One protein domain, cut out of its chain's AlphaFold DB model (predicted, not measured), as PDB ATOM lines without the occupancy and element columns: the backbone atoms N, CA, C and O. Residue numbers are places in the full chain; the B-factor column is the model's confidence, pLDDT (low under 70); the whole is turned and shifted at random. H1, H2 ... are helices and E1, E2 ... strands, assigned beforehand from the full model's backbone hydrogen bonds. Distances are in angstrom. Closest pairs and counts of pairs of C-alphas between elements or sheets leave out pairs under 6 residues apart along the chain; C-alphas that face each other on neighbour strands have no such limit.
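Overview. This is residues 64 to 143 of the 144 residues of an uncharacterized protein of Duganella sp. FT27W (UniProt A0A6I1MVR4). A strongly twisted sheet of four strands makes the body, with the short helix H1 packed on it and the still shorter H2 only grazing it. The link between E2 and E3 runs out as an arm, whose residues 88 to 93 stick out free, and the stretch after H1 folds back past E1, pairing briefly with its residues 72 to 73. The 80 printed residues hold E1, E2, E3, E4, H1 and H2 in that order; the sheet, E1 E2 E3 E4, is antiparallel and the class is mixed, with under half of the residues in named elements. The whole is compact, with a radius of gyration of the C-alphas of 12.7 A and spans of 39 by 28 by 24 A.

Along the chain. E1 is residues 70 to 74, 14.0 A long, from C-alpha 70 at (146.185, 149.044, 179.949). E2, residues 77 to 84, measures 19.1 A and bends by 55 degrees at residue 81. E3 is residues 98 to 104, 15.7 A, and E4 residues 113 to 118, 13.1 A. H1 is residues 119 to 124, 8.2 A; H2, residues 138 to 141, 5.0 A, ends at C-alpha 141 (155.209, 156.686, 182.066).

Arrangement. The strands form a meander, each the antiparallel neighbour of the one before. N 72 and O 79 of hairpin E1 and E2 are 2.8 A apart, N 80 and O 102 of hairpin E2 and E3 2.8 A, and N 115 and O 101 of hairpin E3 and E4 2.9 A, each within hydrogen-bond range. H1 is on the sheet; its closest C-alphas to E3 are Gln 98 and Leu 119, 4.8 A. Every O i to N i+4 pair in H1 is within range; H2 is too short for one.

Size, cuts and confidence. C-alphas 92 and 143 are farthest apart, 39.8 A. The printed part has no cut. The links E2 to E3 and H1 to H2 are long. Residues 89 to 90, 92 and 94 are under 70 in pLDDT; the mean of the printed part is 93.6.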
ATOM      1  N   ASP A  64     150.460 160.145 190.932       95.75
ATOM      2  CA  ASP A  64     151.349 159.522 189.943       95.75
ATOM      3  C   ASP A  64     151.795 158.085 190.299       95.75
ATOM      4  O   ASP A  64     152.432 157.414 189.489       95.75
ATOM      5  N   GLN A  65     151.475 157.583 191.496       97.75
ATOM      6  CA  GLN A  65     151.714 156.180 191.863       97.75
ATOM      7  C   GLN A  65     150.600 155.241 191.385       97.75
ATOM      8  O   GLN A  65     150.730 154.028 191.541       97.75
ATOM      9  N   ALA A  66     149.521 155.771 190.799       97.88
ATOM     10  CA  ALA A  66     148.499 154.949 190.171       97.88
ATOM     11  C   ALA A  66     149.114 154.122 189.030       97.88
ATOM     12  O   ALA A  66     149.789 154.658 188.146       97.88
ATOM     13  N   THR A  67     148.882 152.812 189.050       98.25
ATOM     14  CA  THR A  67     149.325 151.898 187.991       98.25
ATOM     15  C   THR A  67     148.359 151.947 186.817       98.25
ATOM     16  O   THR A  67     147.150 151.838 187.015       98.25
ATOM     17  N   ALA A  68     148.890 152.039 185.599       98.44
ATOM     18  CA  ALA A  68     148.150 151.906 184.355       98.44
ATOM     19  C   ALA A  68     148.286 150.481 183.778       98.44
ATOM     20  O   ALA A  68     149.294 150.166 183.132       98.44
ATOM     21  N   PRO A  69     147.321 149.577 184.031       98.38
ATOM     22  CA  PRO A  69     147.368 148.207 183.524       98.38
ATOM     23  C   PRO A  69     147.053 148.058 182.037       98.38
ATOM     24  O   PRO A  69     147.369 147.004 181.489       98.38
ATOM     25  N   LEU A  70     146.451 149.062 181.390       98.62
ATOM     26  CA  LEU A  70     146.185 149.044 179.949       98.62
ATOM     27  C   LEU A  70     146.871 150.215 179.255       98.62
ATOM     28  O   LEU A  70     147.026 151.291 179.835       98.62
ATOM     29  N   HIS A  71     147.202 149.991 177.991       98.62
ATOM     30  CA  HIS A  71     147.798 150.968 177.103       98.62
ATOM     31  C   HIS A  71     147.150 150.874 175.720       98.62
ATOM     32  O   HIS A  71     146.915 149.769 175.230       98.62
ATOM     33  N   TYR A  72     146.859 152.018 175.116       98.62
ATOM     34  CA  TYR A  72     146.328 152.156 173.770       98.62
ATOM     35  C   TYR A  72     147.269 153.008 172.936       98.62
ATOM     36  O   TYR A  72     147.737 154.031 173.431       98.62
ATOM     37  N   PHE A  73     147.478 152.638 171.676       98.00
ATOM     38  CA  PHE A  73     148.341 153.395 170.774       98.00
ATOM     39  C   PHE A  73     147.796 153.438 169.343       98.00
ATOM     40  O   PHE A  73     147.186 152.485 168.854       98.00
ATOM     41  N   SER A  74     148.005 154.567 168.662       97.00
ATOM     42  CA  SER A  74     147.831 154.704 167.211       97.00
ATOM     43  C   SER A  74     148.483 155.994 166.718       97.00
ATOM     44  O   SER A  74     148.017 157.102 166.997       97.00
ATOM     45  N   GLY A  75     149.580 155.864 165.969       94.38
ATOM     46  CA  GLY A  75     150.338 157.015 165.481       94.38
ATOM     47  C   GLY A  75     150.881 157.871 166.629       94.38
ATOM     48  O   GLY A  75     151.801 157.453 167.316       94.38
ATOM     49  N   ALA A  76     150.330 159.076 166.796       95.06
ATOM     50  CA  ALA A  76     150.684 160.012 167.869       95.06
ATOM     51  C   ALA A  76     149.751 159.911 169.095       95.06
ATOM     52  O   ALA A  76     149.931 160.629 170.076       95.06
ATOM     53  N   VAL A  77     148.719 159.069 169.037       97.56
ATOM     54  CA  VAL A  77     147.813 158.852 170.165       97.56
ATOM     55  C   VAL A  77     148.403 157.787 171.073       97.56
ATOM     56  O   VAL A  77     148.610 156.664 170.621       97.56
ATOM     57  N   GLU A  78     148.599 158.128 172.341       98.00
ATOM     58  CA  GLU A  78     148.974 157.200 173.410       98.00
ATOM     59  C   GLU A  78     148.006 157.405 174.581       98.00
ATOM     60  O   GLU A  78     147.776 158.542 175.006       98.00
ATOM     61  N   ALA A  79     147.426 156.327 175.108       98.44
ATOM     62  CA  ALA A  79     146.491 156.377 176.230       98.44
ATOM     63  C   ALA A  79     146.786 155.271 177.253       98.44
ATOM     64  O   ALA A  79     146.692 154.085 176.950       98.44
ATOM     65  N   TRP A  80     147.082 155.648 178.494       98.56
ATOM     66  CA  TRP A  80     147.370 154.744 179.609       98.56
ATOM     67  C   TRP A  80     146.230 154.778 180.623       98.56
ATOM     68  O   TRP A  80     145.983 155.802 181.259       98.56
ATOM     69  N   ILE A  81     145.538 153.656 180.802       98.56
ATOM     70  CA  ILE A  81     144.333 153.581 181.639       98.56
ATOM     71  C   ILE A  81     144.681 153.092 183.035       98.56
ATOM     72  O   ILE A  81     145.237 152.003 183.163       98.56
ATOM     73  N   THR A  82     144.293 153.848 184.064       98.44
ATOM     74  CA  THR A  82     144.454 153.483 185.481       98.44
ATOM     75  C   THR A  82     143.182 152.899 186.091       98.44
ATOM     76  O   THR A  82     143.275 152.023 186.951       98.44
ATOM     77  N   GLU A  83     141.997 153.326 185.636       97.38
ATOM     78  CA  GLU A  83     140.709 152.847 186.158       97.38
ATOM     79  C   GLU A  83     139.701 152.523 185.056       97.38
ATOM     80  O   GLU A  83     139.563 153.267 184.083       97.38
ATOM     81  N   LYS A  84     138.901 151.472 185.264       96.00
ATOM     82  CA  LYS A  84     137.649 151.282 184.514       96.00
ATOM     83  C   LYS A  84     136.551 152.092 185.159       96.00
ATOM     84  O   LYS A  84     136.368 152.041 186.377       96.00
ATOM     85  N   ASP A  85     135.745 152.719 184.315       92.62
ATOM     86  CA  ASP A  85     134.455 153.214 184.756       92.62
ATOM     87  C   ASP A  85     133.424 152.079 184.834       92.62
ATOM     88  O   ASP A  85     133.139 151.422 183.835       92.62
ATOM     89  N   MET A  86     132.867 151.855 186.023       85.50
ATOM     90  CA  MET A  86     131.788 150.887 186.252       85.50
ATOM     91  C   MET A  86     130.386 151.492 186.037       85.50
ATOM     92  O   MET A  86     129.386 150.813 186.285       85.50
ATOM     93  N   GLY A  87     130.307 152.751 185.590       79.69
ATOM     94  CA  GLY A  87     129.064 153.498 185.436       79.69
ATOM     95  C   GLY A  87     128.470 153.926 186.781       79.69
ATOM     96  O   GLY A  87     129.111 153.851 187.833       79.69
ATOM     97  N   ASN A  88     127.214 154.374 186.756       72.88
ATOM     98  CA  ASN A  88     126.426 154.631 187.956       72.88
ATOM     99  C   ASN A  88     125.301 153.586 188.103       72.88
ATOM    100  O   ASN A  88     124.205 153.776 187.558       72.88
ATOM    101  N   PRO A  89     125.503 152.542 188.932       65.38
ATOM    102  CA  PRO A  89     124.503 151.502 189.151       65.38
ATOM    103  C   PRO A  89     123.174 152.045 189.686       65.38
ATOM    104  O   PRO A  89     122.115 151.497 189.391       65.38
ATOM    105  N   THR A  90     123.207 153.142 190.451       69.06
ATOM    106  CA  THR A  90     121.997 153.763 191.019       69.06
ATOM    107  C   THR A  90     121.170 154.515 189.978       69.06
ATOM    108  O   THR A  90     119.967 154.681 190.160       69.06
ATOM    109  N   ALA A  91     121.794 154.911 188.864       70.56
ATOM    110  CA  ALA A  91     121.135 155.509 187.707       70.56
ATOM    111  C   ALA A  91     120.805 154.478 186.606       70.56
ATOM    112  O   ALA A  91     120.296 154.853 185.554       70.56
ATOM    113  N   GLY A  92     121.090 153.189 186.836       66.31
ATOM    114  CA  GLY A  92     120.901 152.117 185.854       66.31
ATOM    115  C   GLY A  92     121.965 152.068 184.751       66.31
ATOM    116  O   GLY A  92     121.831 151.268 183.826       66.31
ATOM    117  N   ASP A  93     123.015 152.887 184.844       72.56
ATOM    118  CA  ASP A  93     124.138 152.869 183.913       72.56
ATOM    119  C   ASP A  93     125.235 151.949 184.449       72.56
ATOM    120  O   ASP A  93     125.872 152.233 185.459       72.56
ATOM    121  N   VAL A  94     125.433 150.824 183.774       69.12
ATOM    122  CA  VAL A  94     126.502 149.854 184.056       69.12
ATOM    123  C   VAL A  94     127.426 149.704 182.846       69.12
ATOM    124  O   VAL A  94     128.099 148.685 182.689       69.12
ATOM    125  N   SER A  95     127.383 150.670 181.921       76.69
ATOM    126  CA  SER A  95     128.062 150.561 180.639       76.69
ATOM    127  C   SER A  95     129.508 151.044 180.722       76.69
ATOM    128  O   SER A  95     129.794 152.186 181.068       76.69
ATOM    129  N   GLN A  96     130.440 150.165 180.354       91.00
ATOM    130  CA  GLN A  96     131.832 150.543 180.148       91.00
ATOM    131  C   GLN A  96     131.945 151.336 178.837       91.00
ATOM    132  O   GLN A  96     131.987 150.741 177.759       91.00
ATOM    133  N   ARG A  97     131.966 152.670 178.932       92.50
ATOM    134  CA  ARG A  97     132.117 153.586 177.778       92.50
ATOM    135  C   ARG A  97     133.348 154.477 177.846       92.50
ATOM    136  O   ARG A  97     133.884 154.881 176.821       92.50
ATOM    137  N   GLN A  98     133.807 154.762 179.054       94.69
ATOM    138  CA  GLN A  98     134.981 155.577 179.323       94.69
ATOM    139  C   GLN A  98     135.856 154.900 180.374       94.69
ATOM    140  O   GLN A  98     135.475 153.890 180.970       94.69
ATOM    141  N   ALA A  99     137.033 155.455 180.593       97.31
ATOM    142  CA  ALA A  99     137.982 155.019 181.600       97.31
ATOM    143  C   ALA A  99     138.745 156.234 182.137       97.31
ATOM    144  O   ALA A  99     138.727 157.287 181.506       97.31
ATOM    145  N   PHE A 100     139.397 156.118 183.289       97.94
ATOM    146  CA  PHE A 100     140.260 157.188 183.798       97.94
ATOM    147  C   PHE A 100     141.720 156.857 183.496       97.94
ATOM    148  O   PHE A 100     142.145 155.708 183.656       97.94
ATOM    149  N   GLY A 101     142.487 157.843 183.046       98.06
ATOM    150  CA  GLY A 101     143.864 157.616 182.643       98.06
ATOM    151  C   GLY A 101     144.557 158.845 182.077       98.06
ATOM    152  O   GLY A 101     144.025 159.953 182.088       98.06
ATOM    153  N   LEU A 102     145.775 158.624 181.601       98.19
ATOM    154  CA  LEU A 102     146.632 159.620 180.978       98.19
ATOM    155  C   LEU A 102     146.555 159.468 179.456       98.19
ATOM    156  O   LEU A 102     146.700 158.353 178.967       98.19
ATOM    157  N   ILE A 103     146.365 160.552 178.709       98.25
ATOM    158  CA  ILE A 103     146.316 160.514 177.241       98.25
ATOM    159  C   ILE A 103     147.109 161.662 176.624       98.25
ATOM    160  O   ILE A 103     147.053 162.790 177.104       98.25
ATOM    161  N   THR A 104     147.817 161.388 175.533       97.38
ATOM    162  CA  THR A 104     148.376 162.400 174.630       97.38
ATOM    163  C   THR A 104     147.941 162.110 173.199       97.38
ATOM    164  O   THR A 104     147.779 160.956 172.809       97.38
ATOM    165  N   LEU A 105     147.735 163.171 172.420       96.12
ATOM    166  CA  LEU A 105     147.426 163.094 170.986       96.12
ATOM    167  C   LEU A 105     148.603 163.553 170.110       96.12
ATOM    168  O   LEU A 105     148.490 163.576 168.885       96.12
ATOM    169  N   SER A 106     149.711 163.972 170.726       94.75
ATOM    170  CA  SER A 106     150.901 164.496 170.044       94.75
ATOM    171  C   SER A 106     152.060 163.493 169.996       94.75
ATOM    172  O   SER A 106     153.053 163.739 169.313       94.75
ATOM    173  N   GLY A 107     151.941 162.375 170.716       90.00
ATOM    174  CA  GLY A 107     153.002 161.401 170.973       90.00
ATOM    175  C   GLY A 107     153.974 161.848 172.065       90.00
ATOM    176  O   GLY A 107     154.817 161.065 172.492       90.00
ATOM    177  N   ASP A 108     153.853 163.091 172.539       92.44
ATOM    178  CA  ASP A 108     154.683 163.646 173.597       92.44
ATOM    179  C   ASP A 108     153.977 163.520 174.951       92.44
ATOM    180  O   ASP A 108     152.900 164.095 175.176       92.44
ATOM    181  N   VAL A 109     154.599 162.768 175.861       92.44
ATOM    182  CA  VAL A 109     154.091 162.524 177.212       92.44
ATOM    183  C   VAL A 109     154.080 163.791 178.077       92.44
ATOM    184  O   VAL A 109     153.288 163.874 179.018       92.44
ATOM    185  N   GLU A 110     154.889 164.808 177.754       91.62
ATOM    186  CA  GLU A 110     154.865 166.099 178.458       91.62
ATOM    187  C   GLU A 110     153.533 166.831 178.255       91.62
ATOM    188  O   GLU A 110     153.073 167.554 179.138       91.62
ATOM    189  N   THR A 111     152.882 166.592 177.115       92.62
ATOM    190  CA  THR A 111     151.565 167.157 176.789       92.62
ATOM    191  C   THR A 111     150.402 166.271 177.237       92.62
ATOM    192  O   THR A 111     149.250 166.590 176.959       92.62
ATOM    193  N   ALA A 112     150.686 165.154 177.916       96.25
ATOM    194  CA  ALA A 112     149.662 164.191 178.276       96.25
ATOM    195  C   ALA A 112     148.782 164.678 179.440       96.25
ATOM    196  O   ALA A 112     149.270 165.037 180.522       96.25
ATOM    197  N   GLU A 113     147.469 164.603 179.240       96.88
ATOM    198  CA  GLU A 113     146.440 165.039 180.180       96.88
ATOM    199  C   GLU A 113     145.851 163.850 180.950       96.88
ATOM    200  O   GLU A 113     145.567 162.796 180.381       96.88
ATOM    201  N   LEU A 114     145.683 164.014 182.265       97.56
ATOM    202  CA  LEU A 114     145.086 163.008 183.147       97.56
ATOM    203  C   LEU A 114     143.596 163.310 183.322       97.56
ATOM    204  O   LEU A 114     143.237 164.380 183.817       97.56
ATOM    205  N   GLY A 115     142.728 162.371 182.962       96.62
ATOM    206  CA  GLY A 115     141.287 162.582 183.014       96.62
ATOM    207  C   GLY A 115     140.476 161.374 182.562       96.62
ATOM    208  O   GLY A 115     140.986 160.262 182.435       96.62
ATOM    209  N   TYR A 116     139.185 161.607 182.330       96.62
ATOM    210  CA  TYR A 116     138.322 160.616 181.697       96.62
ATOM    211  C   TYR A 116     138.594 160.567 180.192       96.62
ATOM    212  O   TYR A 116     138.629 161.596 179.523       96.62
ATOM    213  N   ILE A 117     138.763 159.355 179.678       97.94
ATOM    214  CA  ILE A 117     139.067 159.032 178.288       97.94
ATOM    215  C   ILE A 117     137.904 158.211 177.735       97.94
ATOM    216  O   ILE A 117     137.528 157.190 178.318       97.94
ATOM    217  N   SER A 118     137.344 158.635 176.603       96.88
ATOM    218  CA  SER A 118     136.281 157.902 175.915       96.88
ATOM    219  C   SER A 118     136.842 156.645 175.245       96.88
ATOM    220  O   SER A 118     137.574 156.730 174.260       96.88
ATOM    221  N   LEU A 119     136.483 155.462 175.753       96.69
ATOM    222  CA  LEU A 119     136.839 154.199 175.099       96.69
ATOM    223  C   LEU A 119     136.060 154.029 173.794       96.69
ATOM    224  O   LEU A 119     136.588 153.444 172.856       96.69
ATOM    225  N   GLU A 120     134.841 154.569 173.702       95.69
ATOM    226  CA  GLU A 120     134.059 154.557 172.460       95.69
ATOM    227  C   GLU A 120     134.781 155.301 171.327       95.69
ATOM    228  O   GLU A 120     134.796 154.812 170.198       95.69
ATOM    229  N   GLU A 121     135.430 156.433 171.622       97.06
ATOM    230  CA  GLU A 121     136.219 157.178 170.632       97.06
ATOM    231  C   GLU A 121     137.529 156.467 170.292       97.06
ATOM    232  O   GLU A 121     137.846 156.337 169.112       97.06
ATOM    233  N   LEU A 122     138.262 155.945 171.286       97.62
ATOM    234  CA  LEU A 122     139.476 155.163 171.019       97.62
ATOM    235  C   LEU A 122     139.173 153.953 170.122       97.62
ATOM    236  O   LEU A 122     139.839 153.743 169.112       97.62
ATOM    237  N   ILE A 123     138.123 153.194 170.443       96.69
ATOM    238  CA  ILE A 123     137.679 152.024 169.675       96.69
ATOM    239  C   ILE A 123     137.166 152.436 168.294       96.69
ATOM    240  O   ILE A 123     137.472 151.767 167.310       96.69
ATOM    241  N   GLY A 124     136.381 153.514 168.212       96.75
ATOM    242  CA  GLY A 124     135.814 154.020 166.961       96.75
ATOM    243  C   GLY A 124     136.856 154.583 165.993       96.75
ATOM    244  O   GLY A 124     136.627 154.566 164.785       96.75
ATOM    245  N   CYS A 125     137.998 155.035 166.510       96.94
ATOM    246  CA  CYS A 125     139.145 155.519 165.741       96.94
ATOM    247  C   CYS A 125     140.233 154.450 165.524       96.94
ATOM    248  O   CYS A 125     141.331 154.796 165.097       96.94
ATOM    249  N   ASP A 126     139.945 153.177 165.825       96.81
ATOM    250  CA  ASP A 126     140.888 152.054 165.724       96.81
ATOM    251  C   ASP A 126     142.216 152.294 166.479       96.81
ATOM    252  O   ASP A 126     143.291 151.892 166.030       96.81
ATOM    253  N   VAL A 127     142.160 152.941 167.650       98.31
ATOM    254  CA  VAL A 127     143.313 153.028 168.557       98.31
ATOM    255  C   VAL A 127     143.491 151.676 169.245       98.31
ATOM    256  O   VAL A 127     142.625 151.228 170.000       98.31
ATOM    257  N   GLU A 128     144.589 150.989 168.936       98.38
ATOM    258  CA  GLU A 128     144.784 149.586 169.290       98.38
ATOM    259  C   GLU A 128     145.082 149.415 170.777       98.38
ATOM    260  O   GLU A 128     145.873 150.161 171.348       98.38
ATOM    261  N   LEU A 129     144.493 148.389 171.398       98.56
ATOM    262  CA  LEU A 129     144.862 147.974 172.750       98.56
ATOM    263  C   LEU A 129     146.171 147.177 172.691       98.56
ATOM    264  O   LEU A 129     146.240 146.137 172.031       98.56
ATOM    265  N   ASP A 130     147.201 147.621 173.401       98.44
ATOM    266  CA  ASP A 130     148.511 146.973 173.420       98.44
ATOM    267  C   ASP A 130     148.466 145.632 174.173       98.44
ATOM    268  O   ASP A 130     148.366 145.561 175.401       98.44
ATOM    269  N   LEU A 131     148.563 144.538 173.415       97.94
ATOM    270  CA  LEU A 131     148.509 143.167 173.932       97.94
ATOM    271  C   LEU A 131     149.770 142.751 174.711       97.94
ATOM    272  O   LEU A 131     149.745 141.760 175.448       97.94
ATOM    273  N   TYR A 132     150.871 143.486 174.549       96.81
ATOM    274  CA  TYR A 132     152.170 143.191 175.151       96.81
ATOM    275  C   TYR A 132     152.556 144.185 176.246       96.81
ATOM    276  O   TYR A 132     153.617 144.029 176.864       96.81
ATOM    277  N   TRP A 133     151.674 145.137 176.552       97.81
ATOM    278  CA  TRP A 133     151.882 146.123 177.599       97.81
ATOM    279  C   TRP A 133     152.260 145.476 178.936       97.81
ATOM    280  O   TRP A 133     151.716 144.450 179.372       97.81
ATOM    281  N   THR A 134     153.226 146.106 179.598       97.38
ATOM    282  CA  THR A 134     153.591 145.802 180.979       97.38
ATOM    283  C   THR A 134     153.122 146.965 181.843       97.38
ATOM    284  O   THR A 134     153.558 148.084 181.580       97.38
ATOM    285  N   PRO A 135     152.266 146.726 182.856       97.94
ATOM    286  CA  PRO A 135     151.755 147.781 183.719       97.94
ATOM    287  C   PRO A 135     152.872 148.633 184.324       97.94
ATOM    288  O   PRO A 135     153.863 148.099 184.823       97.94
ATOM    289  N   LYS A 136     152.678 149.951 184.301       98.12
ATOM    290  CA  LYS A 136     153.598 150.952 184.857       98.12
ATOM    291  C   LYS A 136     152.821 151.986 185.651       98.12
ATOM    292  O   LYS A 136     151.654 152.240 185.361       98.12
ATOM    293  N   THR A 137     153.463 152.595 186.632       98.31
ATOM    294  CA  THR A 137     152.919 153.778 187.307       98.31
ATOM    295  C   THR A 137     152.912 154.982 186.365       98.31
ATOM    296  O   THR A 137     153.749 155.079 185.463       98.31
ATOM    297  N   LEU A 138     152.009 155.938 186.588       97.81
ATOM    298  CA  LEU A 138     152.027 157.211 185.855       97.81
ATOM    299  C   LEU A 138     153.380 157.931 186.004       97.81
ATOM    300  O   LEU A 138     153.882 158.507 185.040       97.81
ATOM    301  N   ALA A 139     154.025 157.820 187.170       97.06
ATOM    302  CA  ALA A 139     155.369 158.338 187.417       97.06
ATOM    303  C   ALA A 139     156.443 157.702 186.520       97.06
ATOM    304  O   ALA A 139     157.432 158.355 186.202       97.06
ATOM    305  N   GLU A 140     156.308 156.428 186.148       97.56
ATOM    306  CA  GLU A 140     157.220 155.760 185.211       97.56
ATOM    307  C   GLU A 140     156.918 156.116 183.760       97.56
ATOM    308  O   GLU A 140     157.850 156.234 182.973       97.56
ATOM    309  N   ILE A 141     155.641 156.298 183.415       96.88
ATOM    310  CA  ILE A 141     155.209 156.686 182.066       96.88
ATOM    311  C   ILE A 141     155.686 158.100 181.726       96.88
ATOM    312  O   ILE A 141     156.180 158.332 180.632       96.88
ATOM    313  N   ARG A 142     155.598 159.037 182.676       93.44
ATOM    314  CA  ARG A 142     156.016 160.436 182.489       93.44
ATOM    315  C   ARG A 142     157.532 160.649 182.455       93.44
ATOM    316  O   ARG A 142     157.972 161.792 182.343       93.44
ATOM    317  N   LYS A 143     158.343 159.598 182.614       87.19
ATOM    318  CA  LYS A 143     159.799 159.735 182.513       87.19
ATOM    319  C   LYS A 143     160.206 159.758 181.033       87.19
ATOM    320  O   LYS A 143     159.770 158.865 180.309       87.19
TER     321      LYS A 143